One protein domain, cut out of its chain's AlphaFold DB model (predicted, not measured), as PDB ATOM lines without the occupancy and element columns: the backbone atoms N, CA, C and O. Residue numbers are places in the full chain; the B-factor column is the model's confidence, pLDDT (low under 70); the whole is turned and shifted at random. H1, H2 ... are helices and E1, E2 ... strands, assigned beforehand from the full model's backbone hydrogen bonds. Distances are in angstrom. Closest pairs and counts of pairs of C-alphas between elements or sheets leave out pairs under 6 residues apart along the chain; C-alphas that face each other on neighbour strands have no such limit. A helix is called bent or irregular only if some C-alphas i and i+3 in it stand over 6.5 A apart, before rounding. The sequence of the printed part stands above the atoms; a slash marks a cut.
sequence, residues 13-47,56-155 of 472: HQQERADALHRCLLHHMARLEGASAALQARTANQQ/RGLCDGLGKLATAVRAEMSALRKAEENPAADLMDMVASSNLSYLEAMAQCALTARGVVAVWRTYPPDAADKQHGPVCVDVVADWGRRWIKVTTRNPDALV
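This is residues 13 to 47 and 56 to 155 of the 472 residues of the protein "DUF5614 domain-containing protein" of Thamnocephalis sphaerospora (UniProt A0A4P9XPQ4). A small sheet of three strands, E1 E2 E3, packs on H4, one of three helices in an up-and-down bundle of H1, H2 and H4, each running against the one before it in the chain. The long H1 makes much of the length, the short H3 sits by the end of H2 away from the sheet, and residues 81 to 86 stick out there. The printed part has 135 residues, with named elements in the order H1 H2 H3 H4 E1 E2 E3 H5; the sheet is a meander, each strand the antiparallel neighbour of the one before. It is mostly helix and only just loose, close to compact, with a radius of gyration of the C-alphas of 17.4 A and spans of 56 by 39 by 24 A.

Find C-alpha 114 at (32.546, -43.134, 6.675), where E1 begins, residues 114 to 119. E2 is residues 131 to 137, 15.8 A long, and E3 residues 142 to 144. Look back along the chain for H4, residues 96 to 108, 17.9 A; H3, residues 87 to 93; and H2, residues 62 to 80, 27.2 A. H1, residues 13 to 47, runs 52.5 A from C-alpha 13 at (68.062, -54.902, -17.686); it is irregular, with C-alphas 44 and 47 7.6 A apart. H5, residues 151 to 155, ends with C-alpha 155 at (57.386, -32.316, -8.774).

In the hairpin E1 and E2, look for N 117 and O 133, 2.9 A apart; in the hairpin E2 and E3, for N 144 and O 135, 2.8 A. The sheet is only just strongly twisted, its C-alphas up to 4.2 A off the best plane. H4 is on the sheet at a height of 9.6 A, over E2 and along the strands, at 7 degrees on the local plane; the closest C-alphas are those of Ala 106 and Val 135, 6.3 A. H2 only grazes the sheet, with residues 62 to 65. With residues 28 to 39 alone H1 touches H4, closest at the C-alphas of Leu 32 and Glu 100, 6.0 A. H1 touches H2, closest at the C-alphas of Ser 36 and Ala 66, 5.5 A, at a shallow tilt of 27 degrees, opposite ways. H2 and H3 form a helical hairpin, closest at the C-alphas of Ala 79 and Leu 87, 6.8 A. H5 touches no helix. Every O i to N i+4 pair is within hydrogen-bond range in H3, H4 and H5, 30 of 31 in H1 and 14 of 15 in H2.

The two C-alphas farthest apart, those of His 13 and Ala 124, are 58.1 A apart. Residues 48 to 55 are not printed; C-alphas 47 and 56 are 7.2 A apart across this cut. The link from E1 to E2 is long. The model's pLDDT is under 70 in residues 46 to 47, 56 to 58, 83 to 85 and 149 to 155.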
ATOM      1  N   HIS A  13      68.733 -56.003 -18.386       80.94
ATOM      2  CA  HIS A  13      68.062 -54.902 -17.686       80.94
ATOM      3  C   HIS A  13      66.533 -54.953 -17.798       80.94
ATOM      4  O   HIS A  13      65.836 -54.526 -16.877       80.94
ATOM      5  N   GLN A  14      65.990 -55.470 -18.905       76.62
ATOM      6  CA  GLN A  14      64.550 -55.684 -19.042       76.62
ATOM      7  C   GLN A  14      64.052 -56.750 -18.051       76.62
ATOM      8  O   GLN A  14      63.046 -56.514 -17.382       76.62
ATOM      9  N   GLN A  15      64.786 -57.858 -17.895       81.62
ATOM     10  CA  GLN A  15      64.475 -58.899 -16.909       81.62
ATOM     11  C   GLN A  15      64.597 -58.380 -15.469       81.62
ATOM     12  O   GLN A  15      63.647 -58.485 -14.700       81.62
ATOM     13  N   GLU A  16      65.711 -57.728 -15.118       84.75
ATOM     14  CA  GLU A  16      65.937 -57.143 -13.783       84.75
ATOM     15  C   GLU A  16      64.813 -56.173 -13.382       84.75
ATOM     16  O   GLU A  16      64.362 -56.161 -12.232       84.75
ATOM     17  N   ARG A  17      64.330 -55.373 -14.344       78.25
ATOM     18  CA  ARG A  17      63.226 -54.426 -14.153       78.25
ATOM     19  C   ARG A  17      61.870 -55.130 -14.011       78.25
ATOM     20  O   ARG A  17      61.055 -54.681 -13.205       78.25
ATOM     21  N   ALA A  18      61.628 -56.211 -14.755       76.69
ATOM     22  CA  ALA A  18      60.428 -57.037 -14.607       76.69
ATOM     23  C   ALA A  18      60.390 -57.719 -13.229       76.69
ATOM     24  O   ALA A  18      59.405 -57.576 -12.503       76.69
ATOM     25  N   ASP A  19      61.494 -58.343 -12.810       81.06
ATOM     26  CA  ASP A  19      61.623 -58.988 -11.499       81.06
ATOM     27  C   ASP A  19      61.448 -57.978 -10.349       81.06
ATOM     28  O   ASP A  19      60.847 -58.284  -9.316       81.06
ATOM     29  N   ALA A  20      61.958 -56.751 -10.513       78.19
ATOM     30  CA  ALA A  20      61.783 -55.674  -9.542       78.19
ATOM     31  C   ALA A  20      60.319 -55.218  -9.420       78.19
ATOM     32  O   ALA A  20      59.844 -55.029  -8.297       78.19
ATOM     33  N   LEU A  21      59.586 -55.084 -10.536       76.56
ATOM     34  CA  LEU A  21      58.149 -54.798 -10.485       76.56
ATOM     35  C   LEU A  21      57.353 -55.949  -9.880       76.56
ATOM     36  O   LEU A  21      56.473 -55.691  -9.066       76.56
ATOM     37  N   HIS A  22      57.672 -57.197 -10.216       80.38
ATOM     38  CA  HIS A  22      56.995 -58.362  -9.653       80.38
ATOM     39  C   HIS A  22      57.158 -58.422  -8.120       80.38
ATOM     40  O   HIS A  22      56.170 -58.547  -7.397       80.38
ATOM     41  N   ARG A  23      58.371 -58.183  -7.592       83.38
ATOM     42  CA  ARG A  23      58.592 -58.040  -6.137       83.38
ATOM     43  C   ARG A  23      57.796 -56.883  -5.518       83.38
ATOM     44  O   ARG A  23      57.277 -57.025  -4.414       83.38
ATOM     45  N   CYS A  24      57.694 -55.749  -6.213       78.44
ATOM     46  CA  CYS A  24      56.915 -54.592  -5.760       78.44
ATOM     47  C   CYS A  24      55.408 -54.905  -5.700       78.44
ATOM     48  O   CYS A  24      54.747 -54.622  -4.699       78.44
ATOM     49  N   LEU A  25      54.882 -55.564  -6.736       80.06
ATOM     50  CA  LEU A  25      53.498 -56.021  -6.826       80.06
ATOM     51  C   LEU A  25      53.142 -56.962  -5.666       80.06
ATOM     52  O   LEU A  25      52.190 -56.692  -4.933       80.06
ATOM     53  N   LEU A  26      53.951 -58.004  -5.439       83.25
ATOM     54  CA  LEU A  26      53.764 -58.941  -4.326       83.25
ATOM     55  C   LEU A  26      53.768 -58.232  -2.962       83.25
ATOM     56  O   LEU A  26      52.952 -58.549  -2.094       83.25
ATOM     57  N   HIS A  27      54.634 -57.231  -2.772       84.94
ATOM     58  CA  HIS A  27      54.671 -56.436  -1.543       84.94
ATOM     59  C   HIS A  27      53.373 -55.638  -1.315       84.94
ATOM     60  O   HIS A  27      52.814 -55.681  -0.216       84.94
ATOM     61  N   HIS A  28      52.862 -54.944  -2.339       80.94
ATOM     62  CA  HIS A  28      51.593 -54.215  -2.235       80.94
ATOM     63  C   HIS A  28      50.396 -55.157  -2.038       80.94
ATOM     64  O   HIS A  28      49.512 -54.857  -1.236       80.94
ATOM     65  N   MET A  29      50.379 -56.321  -2.697       83.06
ATOM     66  CA  MET A  29      49.340 -57.339  -2.502       83.06
ATOM     67  C   MET A  29      49.321 -57.862  -1.060       83.06
ATOM     68  O   MET A  29      48.264 -57.853  -0.432       83.06
ATOM     69  N   ALA A  30      50.477 -58.207  -0.483       86.38
ATOM     70  CA  ALA A  30      50.571 -58.647   0.912       86.38
ATOM     71  C   ALA A  30      50.109 -57.566   1.914       86.38
ATOM     72  O   ALA A  30      49.448 -57.864   2.915       86.38
ATOM     73  N   ARG A  31      50.403 -56.286   1.643       85.81
ATOM     74  CA  ARG A  31      49.918 -55.171   2.477       85.81
ATOM     75  C   ARG A  31      48.411 -54.949   2.335       85.81
ATOM     76  O   ARG A  31      47.748 -54.709   3.347       85.81
ATOM     77  N   LEU A  32      47.850 -55.097   1.134       83.94
ATOM     78  CA  LEU A  32      46.402 -55.066   0.914       83.94
ATOM     79  C   LEU A  32      45.669 -56.259   1.534       83.94
ATOM     80  O   LEU A  32      44.556 -56.079   2.022       83.94
ATOM     81  N   GLU A  33      46.281 -57.441   1.593       85.31
ATOM     82  CA  GLU A  33      45.739 -58.605   2.306       85.31
ATOM     83  C   GLU A  33      45.587 -58.318   3.799       85.31
ATOM     84  O   GLU A  33      44.484 -58.432   4.344       85.31
ATOM     85  N   GLY A  34      46.663 -57.851   4.442       87.44
ATOM     86  CA  GLY A  34      46.633 -57.433   5.843       87.44
ATOM     87  C   GLY A  34      45.626 -56.307   6.096       87.44
ATOM     88  O   GLY A  34      44.864 -56.355   7.064       87.44
ATOM     89  N   ALA A  35      45.559 -55.321   5.198       83.12
ATOM     90  CA  ALA A  35      44.608 -54.222   5.302       83.12
ATOM     91  C   ALA A  35      43.150 -54.688   5.124       83.12
ATOM     92  O   ALA A  35      42.288 -54.310   5.913       83.12
ATOM     93  N   SER A  36      42.867 -55.554   4.148       84.62
ATOM     94  CA  SER A  36      41.546 -56.151   3.914       84.62
ATOM     95  C   SER A  36      41.085 -56.968   5.122       84.62
ATOM     96  O   SER A  36      39.961 -56.780   5.591       84.62
ATOM     97  N   ALA A  37      41.953 -57.819   5.676       87.31
ATOM     98  CA  ALA A  37      41.658 -58.588   6.884       87.31
ATOM     99  C   ALA A  37      41.381 -57.674   8.093       87.31
ATOM    100  O   ALA A  37      40.406 -57.878   8.817       87.31
ATOM    101  N   ALA A  38      42.169 -56.610   8.281       86.50
ATOM    102  CA  ALA A  38      41.951 -55.636   9.351       86.50
ATOM    103  C   ALA A  38      40.651 -54.824   9.172       86.50
ATOM    104  O   ALA A  38      39.948 -54.557  10.151       86.50
ATOM    105  N   LEU A  39      40.289 -54.463   7.935       84.50
ATOM    106  CA  LEU A  39      39.017 -53.805   7.608       84.50
ATOM    107  C   LEU A  39      37.823 -54.737   7.866       84.50
ATOM    108  O   LEU A  39      36.825 -54.305   8.444       84.50
ATOM    109  N   GLN A  40      37.930 -56.018   7.502       83.06
ATOM    110  CA  GLN A  40      36.918 -57.037   7.796       83.06
ATOM    111  C   GLN A  40      36.762 -57.254   9.304       83.06
ATOM    112  O   GLN A  40      35.645 -57.179   9.809       83.06
ATOM    113  N   ALA A  41      37.863 -57.417  10.043       85.75
ATOM    114  CA  ALA A  41      37.844 -57.543  11.500       85.75
ATOM    115  C   ALA A  41      37.219 -56.308  12.177       85.75
ATOM    116  O   ALA A  41      36.417 -56.447  13.097       85.75
ATOM    117  N   ARG A  42      37.503 -55.092  11.687       79.25
ATOM    118  CA  ARG A  42      36.823 -53.867  12.145       79.25
ATOM    119  C   ARG A  42      35.335 -53.829  11.805       79.25
ATOM    120  O   ARG A  42      34.565 -53.325  12.615       79.25
ATOM    121  N   THR A  43      34.941 -54.346  10.643       78.81
ATOM    122  CA  THR A  43      33.531 -54.422  10.222       78.81
ATOM    123  C   THR A  43      32.758 -55.450  11.059       78.81
ATOM    124  O   THR A  43      31.618 -55.204  11.434       78.81
ATOM    125  N   ALA A  44      33.391 -56.565  11.437       79.50
ATOM    126  CA  ALA A  44      32.817 -57.556  12.347       79.50
ATOM    127  C   ALA A  44      32.716 -57.028  13.793       79.50
ATOM    128  O   ALA A  44      31.672 -57.139  14.431       79.50
ATOM    129  N   ASN A  45      33.768 -56.368  14.291       74.31
ATOM    130  CA  ASN A  45      33.831 -55.827  15.657       74.31
ATOM    131  C   ASN A  45      33.103 -54.474  15.828       74.31
ATOM    132  O   ASN A  45      33.168 -53.851  16.891       74.31
ATOM    133  N   GLN A  46      32.403 -53.987  14.800       60.91
ATOM    134  CA  GLN A  46      31.852 -52.627  14.764       60.91
ATOM    135  C   GLN A  46      30.685 -52.377  15.734       60.91
ATOM    136  O   GLN A  46      30.306 -51.228  15.948       60.91
ATOM    137  N   GLN A  47      30.166 -53.415  16.398       50.12
ATOM    138  CA  GLN A  47      29.138 -53.274  17.439       50.12
ATOM    139  C   GLN A  47      29.615 -52.555  18.720       50.12
ATOM    140  O   GLN A  47      28.776 -52.134  19.518       50.12
ATOM    141  N   ARG A  56      25.245 -45.609  17.270       49.97
ATOM    142  CA  ARG A  56      26.052 -46.779  16.864       49.97
ATOM    143  C   ARG A  56      25.886 -47.039  15.359       49.97
ATOM    144  O   ARG A  56      25.209 -47.978  14.951       49.97
ATOM    145  N   GLY A  57      26.445 -46.158  14.536       55.75
ATOM    146  CA  GLY A  57      26.492 -46.330  13.088       55.75
ATOM    147  C   GLY A  57      27.610 -47.287  12.681       55.75
ATOM    148  O   GLY A  57      28.740 -47.159  13.149       55.75
ATOM    149  N   LEU A  58      27.302 -48.216  11.775       68.56
ATOM    150  CA  LEU A  58      28.315 -48.909  10.975       68.56
ATOM    151  C   LEU A  58      29.152 -47.848  10.232       68.56
ATOM    152  O   LEU A  58      28.582 -46.854   9.777       68.56
ATOM    153  N   CYS A  59      30.468 -48.033  10.079       84.69
ATOM    154  CA  CYS A  59      31.245 -47.108   9.247       84.69
ATOM    155  C   CYS A  59      30.797 -47.278   7.795       84.69
ATOM    156  O   CYS A  59      31.066 -48.317   7.181       84.69
ATOM    157  N   ASP A  60      30.138 -46.261   7.241       89.12
ATOM    158  CA  ASP A  60      29.656 -46.316   5.863       89.12
ATOM    159  C   ASP A  60      30.833 -46.510   4.893       89.12
ATOM    160  O   ASP A  60      31.963 -46.091   5.153       89.12
ATOM    161  N   GLY A  61      30.587 -47.226   3.801       91.25
ATOM    162  CA  GLY A  61      31.570 -47.536   2.766       91.25
ATOM    163  C   GLY A  61      32.715 -48.479   3.154       91.25
ATOM    164  O   GLY A  61      33.415 -48.938   2.253       91.25
ATOM    165  N   LEU A  62      32.893 -48.874   4.423       90.19
ATOM    166  CA  LEU A  62      34.016 -49.741   4.821       90.19
ATOM    167  C   LEU A  62      33.979 -51.112   4.115       90.19
ATOM    168  O   LEU A  62      34.995 -51.593   3.612       90.19
ATOM    169  N   GLY A  63      32.783 -51.697   3.979       88.81
ATOM    170  CA  GLY A  63      32.559 -52.919   3.197       88.81
ATOM    171  C   GLY A  63      32.724 -52.730   1.680       88.81
ATOM    172  O   GLY A  63      33.112 -53.674   0.987       88.81
ATOM    173  N   LYS A  64      32.497 -51.513   1.156       92.06
ATOM    174  CA  LYS A  64      32.779 -51.173  -0.251       92.06
ATOM    175  C   LYS A  64      34.291 -51.145  -0.484       92.06
ATOM    176  O   LYS A  64      34.757 -51.816  -1.400       92.06
ATOM    177  N   LEU A  65      35.057 -50.485   0.394       92.12
ATOM    178  CA  LEU A  65      36.524 -50.477   0.344       92.12
ATOM    179  C   LEU A  65      37.099 -51.899   0.424       92.12
ATOM    180  O   LEU A  65      37.877 -52.290  -0.442       92.12
ATOM    181  N   ALA A  66      36.660 -52.712   1.388       89.50
ATOM    182  CA  ALA A  66      37.099 -54.105   1.507       89.50
ATOM    183  C   ALA A  66      36.701 -54.985   0.301       89.50
ATOM    184  O   ALA A  66      37.280 -56.047   0.083       89.50
ATOM    185  N   THR A  67      35.705 -54.584  -0.493       91.19
ATOM    186  CA  THR A  67      35.327 -55.285  -1.732       91.19
ATOM    187  C   THR A  67      36.163 -54.819  -2.919       91.19
ATOM    188  O   THR A  67      36.644 -55.664  -3.667       91.19
ATOM    189  N   ALA A  68      36.425 -53.517  -3.039       93.00
ATOM    190  CA  ALA A  68      37.321 -52.964  -4.052       93.00
ATOM    191  C   ALA A  68      38.764 -53.475  -3.898       93.00
ATOM    192  O   ALA A  68      39.350 -53.927  -4.875       93.00
ATOM    193  N   VAL A  69      39.298 -53.514  -2.669       89.88
ATOM    194  CA  VAL A  69      40.624 -54.095  -2.373       89.88
ATOM    195  C   VAL A  69      40.711 -55.553  -2.846       89.88
ATOM    196  O   VAL A  69      41.664 -55.925  -3.526       89.88
ATOM    197  N   ARG A  70      39.691 -56.374  -2.553       89.19
ATOM    198  CA  ARG A  70      39.634 -57.775  -3.009       89.19
ATOM    199  C   ARG A  70      39.489 -57.906  -4.525       89.19
ATOM    200  O   ARG A  70      40.059 -58.832  -5.096       89.19
ATOM    201  N   ALA A  71      38.728 -57.021  -5.168       90.81
ATOM    202  CA  ALA A  71      38.561 -57.018  -6.619       90.81
ATOM    203  C   ALA A  71      39.885 -56.696  -7.328       90.81
ATOM    204  O   ALA A  71      40.287 -57.447  -8.214       90.81
ATOM    205  N   GLU A  72      40.598 -55.661  -6.871       90.88
ATOM    206  CA  GLU A  72      41.913 -55.275  -7.393       90.88
ATOM    207  C   GLU A  72      42.926 -56.418  -7.228       90.88
ATOM    208  O   GLU A  72      43.525 -56.869  -8.200       90.88
ATOM    209  N   MET A  73      43.047 -56.982  -6.019       88.81
ATOM    210  CA  MET A  73      43.908 -58.146  -5.776       88.81
ATOM    211  C   MET A  73      43.549 -59.349  -6.661       88.81
ATOM    212  O   MET A  73      44.437 -60.066  -7.115       88.81
ATOM    213  N   SER A  74      42.257 -59.601  -6.902       89.88
ATOM    214  CA  SER A  74      41.827 -60.711  -7.759       89.88
ATOM    215  C   SER A  74      42.177 -60.477  -9.228       89.88
ATOM    216  O   SER A  74      42.502 -61.443  -9.915       89.88
ATOM    217  N   ALA A  75      42.137 -59.230  -9.706       86.62
ATOM    218  CA  ALA A  75      42.607 -58.880 -11.043       86.62
ATOM    219  C   ALA A  75      44.126 -59.087 -11.169       86.62
ATOM    220  O   ALA A  75      44.581 -59.697 -12.132       86.62
ATOM    221  N   LEU A  76      44.895 -58.668 -10.160       84.56
ATOM    222  CA  LEU A  76      46.356 -58.778 -10.154       84.56
ATOM    223  C   LEU A  76      46.858 -60.225 -10.077       84.56
ATOM    224  O   LEU A  76      47.794 -60.572 -10.788       84.56
ATOM    225  N   ARG A  77      46.202 -61.099  -9.302       87.38
ATOM    226  CA  ARG A  77      46.522 -62.541  -9.297       87.38
ATOM    227  C   ARG A  77      46.265 -63.194 -10.661       87.38
ATOM    228  O   ARG A  77      47.090 -63.954 -11.143       87.38
ATOM    229  N   LYS A  78      45.163 -62.841 -11.335       87.12
ATOM    230  CA  LYS A  78      44.878 -63.323 -12.703       87.12
ATOM    231  C   LYS A  78      45.869 -62.790 -13.743       87.12
ATOM    232  O   LYS A  78      46.113 -63.452 -14.745       87.12
ATOM    233  N   ALA A  79      46.405 -61.591 -13.523       81.69
ATOM    234  CA  ALA A  79      47.473 -61.018 -14.336       81.69
ATOM    235  C   ALA A  79      48.805 -61.756 -14.129       81.69
ATOM    236  O   ALA A  79      49.491 -62.061 -15.098       81.69
ATOM    237  N   GLU A  80      49.143 -62.089 -12.883       82.56
ATOM    238  CA  GLU A  80      50.314 -62.896 -12.519       82.56
ATOM    239  C   GLU A  80      50.256 -64.311 -13.127       82.56
ATOM    240  O   GLU A  80      51.253 -64.803 -13.652       82.56
ATOM    241  N   GLU A  81      49.072 -64.933 -13.142       84.88
ATOM    242  CA  GLU A  81      48.815 -66.234 -13.782       84.88
ATOM    243  C   GLU A  81      48.930 -66.208 -15.324       84.88
ATOM    244  O   GLU A  81      49.051 -67.269 -15.942       84.88
ATOM    245  N   ASN A  82      48.901 -65.031 -15.968       81.81
ATOM    246  CA  ASN A  82      48.930 -64.891 -17.426       81.81
ATOM    247  C   ASN A  82      50.077 -63.975 -17.914       81.81
ATOM    248  O   ASN A  82      49.845 -62.804 -18.231       81.81
ATOM    249  N   PRO A  83      51.304 -64.510 -18.081       66.12
ATOM    250  CA  PRO A  83      52.490 -63.733 -18.460       66.12
ATOM    251  C   PRO A  83      52.470 -63.164 -19.894       66.12
ATOM    252  O   PRO A  83      53.435 -62.524 -20.303       66.12
ATOM    253  N   ALA A  84      51.404 -63.390 -20.673       62.84
ATOM    254  CA  ALA A  84      51.202 -62.744 -21.972       62.84
ATOM    255  C   ALA A  84      50.564 -61.343 -21.865       62.84
ATOM    256  O   ALA A  84      50.556 -60.601 -22.848       62.84
ATOM    257  N   ALA A  85      50.006 -60.983 -20.706       64.38
ATOM    258  CA  ALA A  85      49.490 -59.643 -20.449       64.38
ATOM    259  C   ALA A  85      50.620 -58.720 -19.964       64.38
ATOM    260  O   ALA A  85      51.464 -59.139 -19.172       64.38
ATOM    261  N   ASP A  86      50.634 -57.458 -20.410       73.62
ATOM    262  CA  ASP A  86      51.691 -56.524 -20.018       73.62
ATOM    263  C   ASP A  86      51.530 -56.102 -18.547       73.62
ATOM    264  O   ASP A  86      50.759 -55.207 -18.182       73.62
ATOM    265  N   LEU A  87      52.256 -56.809 -17.679       73.56
ATOM    266  CA  LEU A  87      52.252 -56.595 -16.237       73.56
ATOM    267  C   LEU A  87      52.718 -55.175 -15.874       73.56
ATOM    268  O   LEU A  87      52.280 -54.654 -14.850       73.56
ATOM    269  N   MET A  88      53.548 -54.523 -16.705       71.75
ATOM    270  CA  MET A  88      53.939 -53.123 -16.490       71.75
ATOM    271  C   MET A  88      52.728 -52.203 -16.600       71.75
ATOM    272  O   MET A  88      52.497 -51.406 -15.691       71.75
ATOM    273  N   ASP A  89      51.938 -52.335 -17.666       76.44
ATOM    274  CA  ASP A  89      50.778 -51.476 -17.914       76.44
ATOM    275  C   ASP A  89      49.663 -51.720 -16.891       76.44
ATOM    276  O   ASP A  89      49.040 -50.769 -16.410       76.44
ATOM    277  N   MET A  90      49.445 -52.972 -16.479       73.62
ATOM    278  CA  MET A  90      48.486 -53.289 -15.414       73.62
ATOM    279  C   MET A  90      48.932 -52.746 -14.051       73.62
ATOM    280  O   MET A  90      48.123 -52.148 -13.349       73.62
ATOM    281  N   VAL A  91      50.211 -52.874 -13.680       72.50
ATOM    282  CA  VAL A  91      50.733 -52.284 -12.431       72.50
ATOM    283  C   VAL A  91      50.709 -50.751 -12.486       72.50
ATOM    284  O   VAL A  91      50.390 -50.114 -11.485       72.50
ATOM    285  N   ALA A  92      50.990 -50.145 -13.643       72.81
ATOM    286  CA  ALA A  92      50.979 -48.693 -13.829       72.81
ATOM    287  C   ALA A  92      49.566 -48.078 -13.834       72.81
ATOM    288  O   ALA A  92      49.405 -46.930 -13.419       72.81
ATOM    289  N   SER A  93      48.556 -48.823 -14.293       75.75
ATOM    290  CA  SER A  93      47.141 -48.412 -14.293       75.75
ATOM    291  C   SER A  93      46.367 -48.839 -13.040       75.75
ATOM    292  O   SER A  93      45.238 -48.389 -12.832       75.75
ATOM    293  N   SER A  94      46.964 -49.679 -12.192       81.50
ATOM    294  CA  SER A  94      46.322 -50.209 -10.994       81.50
ATOM    295  C   SER A  94      46.060 -49.144  -9.926       81.50
ATOM    296  O   SER A  94      46.882 -48.275  -9.630       81.50
ATOM    297  N   ASN A  95      44.921 -49.286  -9.249       88.25
ATOM    298  CA  ASN A  95      44.543 -48.475  -8.099       88.25
ATOM    299  C   ASN A  95      45.184 -48.954  -6.780       88.25
ATOM    300  O   ASN A  95      44.856 -48.397  -5.730       88.25
ATOM    301  N   LEU A  96      46.096 -49.943  -6.805       85.12
ATOM    302  CA  LEU A  96      46.822 -50.498  -5.646       85.12
ATOM    303  C   LEU A  96      47.220 -49.436  -4.617       85.12
ATOM    304  O   LEU A  96      46.764 -49.476  -3.475       85.12
ATOM    305  N   SER A  97      48.041 -48.467  -5.027       85.19
ATOM    306  CA  SER A  97      48.597 -47.445  -4.136       85.19
ATOM    307  C   SER A  97      47.508 -46.575  -3.509       85.19
ATOM    308  O   SER A  97      47.614 -46.187  -2.344       85.19
ATOM    309  N   TYR A  98      46.446 -46.269  -4.265       91.44
ATOM    310  CA  TYR A  98      45.305 -45.504  -3.765       91.44
ATOM    311  C   TYR A  98      44.524 -46.322  -2.739       91.44
ATOM    312  O   TYR A  98      44.320 -45.860  -1.621       91.44
ATOM    313  N   LEU A  99      44.149 -47.559  -3.078       93.00
ATOM    314  CA  LEU A  99      43.410 -48.470  -2.202       93.00
ATOM    315  C   LEU A  99      44.188 -48.805  -0.919       93.00
ATOM    316  O   LEU A  99      43.595 -48.903   0.156       93.00
ATOM    317  N   GLU A 100      45.512 -48.911  -1.007       90.00
ATOM    318  CA  GLU A 100      46.400 -49.104   0.137       90.00
ATOM    319  C   GLU A 100      46.426 -47.870   1.043       90.00
ATOM    320  O   GLU A 100      46.221 -47.989   2.251       90.00
ATOM    321  N   ALA A 101      46.621 -46.674   0.479       91.69
ATOM    322  CA  ALA A 101      46.609 -45.430   1.244       91.69
ATOM    323  C   ALA A 101      45.227 -45.151   1.871       91.69
ATOM    324  O   ALA A 101      45.148 -44.742   3.032       91.69
ATOM    325  N   MET A 102      44.143 -45.448   1.146       95.00
ATOM    326  CA  MET A 102      42.754 -45.443   1.622       95.00
ATOM    327  C   MET A 102      42.566 -46.351   2.835       95.00
ATOM    328  O   MET A 102      42.095 -45.903   3.883       95.00
ATOM    329  N   ALA A 103      42.955 -47.622   2.711       93.44
ATOM    330  CA  ALA A 103      42.826 -48.596   3.783       93.44
ATOM    331  C   ALA A 103      43.695 -48.222   4.988       93.44
ATOM    332  O   ALA A 103      43.207 -48.236   6.115       93.44
ATOM    333  N   GLN A 104      44.936 -47.787   4.770       92.00
ATOM    334  CA  GLN A 104      45.821 -47.338   5.842       92.00
ATOM    335  C   GLN A 104      45.260 -46.109   6.574       92.00
ATOM    336  O   GLN A 104      45.297 -46.070   7.807       92.00
ATOM    337  N   CYS A 105      44.687 -45.133   5.861       94.56
ATOM    338  CA  CYS A 105      44.003 -43.992   6.477       94.56
ATOM    339  C   CYS A 105      42.789 -44.448   7.295       94.56
ATOM    340  O   CYS A 105      42.681 -44.095   8.469       94.56
ATOM    341  N   ALA A 106      41.919 -45.289   6.728       93.00
ATOM    342  CA  ALA A 106      40.745 -45.814   7.424       93.00
ATOM    343  C   ALA A 106      41.113 -46.655   8.664       93.00
ATOM    344  O   ALA A 106      40.394 -46.630   9.663       93.00
ATOM    345  N   LEU A 107      42.237 -47.380   8.634       90.44
ATOM    346  CA  LEU A 107      42.735 -48.189   9.751       90.44
ATOM    347  C   LEU A 107      43.435 -47.357  10.838       90.44
ATOM    348  O   LEU A 107      43.298 -47.671  12.022       90.44
ATOM    349  N   THR A 108      44.169 -46.304  10.478       91.88
ATOM    350  CA  THR A 108      44.974 -45.523  11.438       91.88
ATOM    351  C   THR A 108      44.270 -44.297  12.010       91.88
ATOM    352  O   THR A 108      44.571 -43.917  13.142       91.88
ATOM    353  N   ALA A 109      43.320 -43.702  11.284       91.25
ATOM    354  CA  ALA A 109      42.553 -42.565  11.775       91.25
ATOM    355  C   ALA A 109      41.632 -42.954  12.949       91.25
ATOM    356  O   ALA A 109      41.096 -44.067  13.029       91.25
ATOM    357  N   ARG A 110      41.447 -42.012  13.880       87.31
ATOM    358  CA  ARG A 110      40.530 -42.138  15.019       87.31
ATOM    359  C   ARG A 110      39.111 -41.791  14.568       87.31
ATOM    360  O   ARG A 110      38.932 -40.956  13.690       87.31
ATOM    361  N   GLY A 111      38.095 -42.414  15.174       86.94
ATOM    362  CA  GLY A 111      36.697 -42.003  14.981       86.94
ATOM    363  C   GLY A 111      36.219 -42.045  13.525       86.94
ATOM    364  O   GLY A 111      35.515 -41.131  13.111       86.94
ATOM    365  N   VAL A 112      36.643 -43.035  12.730       91.56
ATOM    366  CA  VAL A 112      36.233 -43.133  11.320       91.56
ATOM    367  C   VAL A 112      34.758 -43.520  11.235       91.56
ATOM    368  O   VAL A 112      34.363 -44.572  11.735       91.56
ATOM    369  N   VAL A 113      33.956 -42.654  10.613       91.06
ATOM    370  CA  VAL A 113      32.492 -42.795  10.498       91.06
ATOM    371  C   VAL A 113      32.024 -43.103   9.077       91.06
ATOM    372  O   VAL A 113      30.932 -43.642   8.902       91.06
ATOM    373  N   ALA A 114      32.827 -42.776   8.061       94.12
ATOM    374  CA  ALA A 114      32.546 -43.134   6.675       94.12
ATOM    375  C   ALA A 114      33.821 -43.186   5.819       94.12
ATOM    376  O   ALA A 114      34.814 -42.517   6.111       94.12
ATOM    377  N   VAL A 115      33.755 -43.951   4.733       95.50
ATOM    378  CA  VAL A 115      34.771 -44.084   3.684       95.50
ATOM    379  C   VAL A 115      34.077 -43.959   2.323       95.50
ATOM    380  O   VAL A 115      32.972 -44.473   2.164       95.50
ATOM    381  N   TRP A 116      34.693 -43.275   1.353       96.25
ATOM    382  CA  TRP A 116      34.082 -42.930   0.055       96.25
ATOM    383  C   TRP A 116      32.681 -42.332   0.189       96.25
ATOM    384  O   TRP A 116      31.715 -42.763  -0.450       96.25
ATOM    385  N   ARG A 117      32.564 -41.332   1.064       94.69
ATOM    386  CA  ARG A 117      31.304 -40.638   1.282       94.69
ATOM    387  C   ARG A 117      31.179 -39.490   0.298       94.69
ATOM    388  O   ARG A 117      31.849 -38.468   0.425       94.69
ATOM    389  N   THR A 118      30.280 -39.660  -0.659       94.94
ATOM    390  CA  THR A 118      29.832 -38.575  -1.525       94.94
ATOM    391  C   THR A 118      28.856 -37.693  -0.760       94.94
ATOM    392  O   THR A 118      27.794 -38.150  -0.338       94.94
ATOM    393  N   TYR A 119      29.219 -36.428  -0.592       91.31
ATOM    394  CA  TYR A 119      28.317 -35.378  -0.147       91.31
ATOM    395  C   TYR A 119      27.692 -34.748  -1.401       91.31
ATOM    396  O   TYR A 119      28.442 -34.348  -2.299       91.31
ATOM    397  N   PRO A 120      26.353 -34.710  -1.532       89.69
ATOM    398  CA  PRO A 120      25.723 -33.971  -2.622       89.69
ATOM    399  C   PRO A 120      26.073 -32.478  -2.500       89.69
ATOM    400  O   PRO A 120      26.382 -32.025  -1.394       89.69
ATOM    401  N   PRO A 121      26.043 -31.714  -3.604       88.31
ATOM    402  CA  PRO A 121      26.145 -30.266  -3.506       88.31
ATOM    403  C   PRO A 121      24.931 -29.700  -2.757       88.31
ATOM    404  O   PRO A 121      23.875 -30.340  -2.695       88.31
ATOM    405  N   ASP A 122      25.088 -28.503  -2.193       84.38
ATOM    406  CA  ASP A 122      23.981 -27.767  -1.584       84.38
ATOM    407  C   ASP A 122      22.879 -27.556  -2.639       84.38
ATOM    408  O   ASP A 122      23.156 -27.231  -3.795       84.38
ATOM    409  N   ALA A 123      21.613 -27.736  -2.259       82.38
ATOM    410  CA  ALA A 123      20.484 -27.516  -3.158       82.38
ATOM    411  C   ALA A 123      20.417 -26.063  -3.676       82.38
ATOM    412  O   ALA A 123      19.867 -25.826  -4.758       82.38
ATOM    413  N   ALA A 124      20.989 -25.114  -2.923       81.88
ATOM    414  CA  ALA A 124      21.150 -23.720  -3.322       81.88
ATOM    415  C   ALA A 124      22.304 -23.493  -4.321       81.88
ATOM    416  O   ALA A 124      22.222 -22.576  -5.137       81.88
ATOM    417  N   ASP A 125      23.349 -24.329  -4.304       72.69
ATOM    418  CA  ASP A 125      24.551 -24.174  -5.130       72.69
ATOM    419  C   ASP A 125      24.716 -25.334  -6.122       72.69
ATOM    420  O   ASP A 125      25.463 -26.293  -5.925       72.69
ATOM    421  N   LYS A 126      24.021 -25.198  -7.253       79.81
ATOM    422  CA  LYS A 126      24.102 -26.136  -8.381       79.81
ATOM    423  C   LYS A 126      25.382 -25.997  -9.218       79.81
ATOM    424  O   LYS A 126      25.516 -26.738 -10.191       79.81
ATOM    425  N   GLN A 127      26.272 -25.042  -8.926       81.62
ATOM    426  CA  GLN A 127      27.496 -24.853  -9.716       81.62
ATOM    427  C   GLN A 127      28.572 -25.869  -9.332       81.62
ATOM    428  O   GLN A 127      29.332 -26.326 -10.188       81.62
ATOM    429  N   HIS A 128      28.611 -26.264  -8.061       80.69
ATOM    430  CA  HIS A 128      29.549 -27.261  -7.572       80.69
ATOM    431  C   HIS A 128      29.000 -28.684  -7.742       80.69
ATOM    432  O   HIS A 128      27.824 -28.968  -7.522       80.69
ATOM    433  N   GLY A 129      29.871 -29.605  -8.160       87.69
ATOM    434  CA  GLY A 129      29.546 -31.029  -8.232       87.69
ATOM    435  C   GLY A 129      29.554 -31.704  -6.852       87.69
ATOM    436  O   GLY A 129      30.062 -31.138  -5.883       87.69
ATOM    437  N   PRO A 130      29.040 -32.943  -6.743       90.56
ATOM    438  CA  PRO A 130      29.091 -33.705  -5.498       90.56
ATOM    439  C   PRO A 130      30.537 -33.965  -5.045       90.56
ATOM    440  O   PRO A 130      31.379 -34.434  -5.815       90.56
ATOM    441  N   VAL A 131      30.820 -33.714  -3.766       92.25
ATOM    442  CA  VAL A 131      32.161 -33.842  -3.181       92.25
ATOM    443  C   VAL A 131      32.349 -35.248  -2.614       92.25
ATOM    444  O   VAL A 131      31.761 -35.613  -1.596       92.25
ATOM    445  N   CYS A 132      33.201 -36.054  -3.251       93.50
ATOM    446  CA  CYS A 132      33.589 -37.366  -2.729       93.50
ATOM    447  C   CYS A 132      34.737 -37.238  -1.714       93.50
ATOM    448  O   CYS A 132      35.892 -37.000  -2.091       93.50
ATOM    449  N   VAL A 133      34.421 -37.428  -0.431       94.94
ATOM    450  CA  VAL A 133      35.393 -37.495   0.667       94.94
ATOM    451  C   VAL A 133      35.851 -38.938   0.853       94.94
ATOM    452  O   VAL A 133      35.044 -39.859   0.983       94.94
ATOM    453  N   ASP A 134      37.164 -39.131   0.891       97.06
ATOM    454  CA  ASP A 134      37.769 -40.460   0.913       97.06
ATOM    455  C   ASP A 134      37.650 -41.132   2.282       97.06
ATOM    456  O   ASP A 134      37.168 -42.257   2.367       97.06
ATOM    457  N   VAL A 135      38.025 -40.440   3.362       95.81
ATOM    458  CA  VAL A 135      37.821 -40.921   4.738       95.81
ATOM    459  C   VAL A 135      37.286 -39.785   5.607       95.81
ATOM    460  O   VAL A 135      37.855 -38.696   5.649       95.81
ATOM    461  N   VAL A 136      36.199 -40.053   6.326       94.75
ATOM    462  CA  VAL A 136      35.600 -39.144   7.307       94.75
ATOM    463  C   VAL A 136      35.979 -39.638   8.703       94.75
ATOM    464  O   VAL A 136      35.508 -40.687   9.149       94.75
ATOM    465  N   ALA A 137      36.855 -38.895   9.370       92.06
ATOM    466  CA  ALA A 137      37.511 -39.235  10.630       92.06
ATOM    467  C   ALA A 137      37.098 -38.298  11.780       92.06
ATOM    468  O   ALA A 137      36.289 -37.382  11.609       92.06
ATOM    469  N   ASP A 138      37.641 -38.563  12.968       88.56
ATOM    470  CA  ASP A 138      37.446 -37.802  14.207       88.56
ATOM    471  C   ASP A 138      35.967 -37.535  14.516       88.56
ATOM    472  O   ASP A 138      35.554 -36.433  14.873       88.56
ATOM    473  N   TRP A 139      35.161 -38.588  14.356       88.38
ATOM    474  CA  TRP A 139      33.719 -38.607  14.600       88.38
ATOM    475  C   TRP A 139      32.921 -37.664  13.692       88.38
ATOM    476  O   TRP A 139      31.891 -37.129  14.092       88.38
ATOM    477  N   GLY A 140      33.402 -37.455  12.463       88.19
ATOM    478  CA  GLY A 140      32.800 -36.544  11.486       88.19
ATOM    479  C   GLY A 140      33.513 -35.198  11.366       88.19
ATOM    480  O   GLY A 140      33.267 -34.483  10.401       88.19
ATOM    481  N   ARG A 141      34.412 -34.864  12.305       87.50
ATOM    482  CA  ARG A 141      35.080 -33.551  12.397       87.50
ATOM    483  C   ARG A 141      36.276 -33.387  11.458       87.50
ATOM    484  O   ARG A 141      36.801 -32.286  11.333       87.50
ATOM    485  N   ARG A 142      36.733 -34.463  10.810       93.00
ATOM    486  CA  ARG A 142      37.808 -34.406   9.817       93.00
ATOM    487  C   ARG A 142      37.412 -35.082   8.522       93.00
ATOM    488  O   ARG A 142      36.988 -36.234   8.516       93.00
ATOM    489  N   TRP A 143      37.684 -34.404   7.416       96.56
ATOM    490  CA  TRP A 143      37.721 -35.005   6.089       96.56
ATOM    491  C   TRP A 143      39.177 -35.236   5.685       96.56
ATOM    492  O   TRP A 143      40.034 -34.377   5.878       96.56
ATOM    493  N   ILE A 144      39.460 -36.419   5.152       95.06
ATOM    494  CA  ILE A 144      40.755 -36.799   4.595       95.06
ATOM    495  C   ILE A 144      40.510 -37.103   3.120       95.06
ATOM    496  O   ILE A 144      39.624 -37.899   2.797       95.06
ATOM    497  N   LYS A 145      41.293 -36.479   2.237       94.62
ATOM    498  CA  LYS A 145      41.366 -36.823   0.814       94.62
ATOM    499  C   LYS A 145      42.692 -37.532   0.555       94.62
ATOM    500  O   LYS A 145      43.755 -37.001   0.871       94.62
ATOM    501  N   VAL A 146      42.628 -38.737   0.010       93.50
ATOM    502  CA  VAL A 146      43.788 -39.545  -0.357       93.50
ATOM    503  C   VAL A 146      44.155 -39.203  -1.793       93.50
ATOM    504  O   VAL A 146      43.331 -39.279  -2.699       93.50
ATOM    505  N   THR A 147      45.406 -38.807  -2.011       85.38
ATOM    506  CA  THR A 147      45.919 -38.514  -3.351       85.38
ATOM    507  C   THR A 147      47.201 -39.294  -3.592       85.38
ATOM    508  O   THR A 147      48.206 -39.107  -2.910       85.38
ATOM    509  N   THR A 148      47.172 -40.182  -4.580       78.25
ATOM    510  CA  THR A 148      48.352 -40.906  -5.055       78.25
ATOM    511  C   THR A 148      48.782 -40.314  -6.380       78.25
ATOM    512  O   THR A 148      48.283 -40.681  -7.440       78.25
ATOM    513  N   ARG A 149      49.693 -39.343  -6.312       67.94
ATOM    514  CA  ARG A 149      50.357 -38.795  -7.494       67.94
ATOM    515  C   ARG A 149      51.646 -39.565  -7.745       67.94
ATOM    516  O   ARG A 149      52.365 -39.877  -6.800       67.94
ATOM    517  N   ASN A 150      51.969 -39.785  -9.018       63.31
ATOM    518  CA  ASN A 150      53.345 -40.072  -9.411       63.31
ATOM    519  C   ASN A 150      54.242 -38.943  -8.837       63.31
ATOM    520  O   ASN A 150      53.889 -37.770  -9.024       63.31
ATOM    521  N   PRO A 151      55.350 -39.246  -8.130       54.06
ATOM    522  CA  PRO A 151      56.245 -38.224  -7.589       54.06
ATOM    523  C   PRO A 151      56.718 -37.222  -8.652       54.06
ATOM    524  O   PRO A 151      56.749 -36.028  -8.365       54.06
ATOM    525  N   ASP A 152      56.951 -37.647  -9.897       48.78
ATOM    526  CA  ASP A 152      57.311 -36.747 -11.001       48.78
ATOM    527  C   ASP A 152      56.178 -35.775 -11.353       48.78
ATOM    528  O   ASP A 152      56.422 -34.609 -11.658       48.78
ATOM    529  N   ALA A 153      54.920 -36.222 -11.287       49.78
ATOM    530  CA  ALA A 153      53.760 -35.360 -11.512       49.78
ATOM    531  C   ALA A 153      53.568 -34.355 -10.363       49.78
ATOM    532  O   ALA A 153      53.164 -33.217 -10.601       49.78
ATOM    533  N   LEU A 154      53.899 -34.744  -9.125       49.09
ATOM    534  CA  LEU A 154      53.917 -33.831  -7.982       49.09
ATOM    535  C   LEU A 154      55.038 -32.788  -8.122       49.09
ATOM    536  O   LEU A 154      54.778 -31.599  -7.950       49.09
ATOM    537  N   VAL A 155      56.250 -33.211  -8.498       58.59
ATOM    538  CA  VAL A 155      57.386 -32.316  -8.774       58.59
ATOM    539  C   VAL A 155      57.065 -31.359  -9.921       58.59
ATOM    540  O   VAL A 155      57.327 -30.168  -9.789       58.59
TER     541      VAL A 155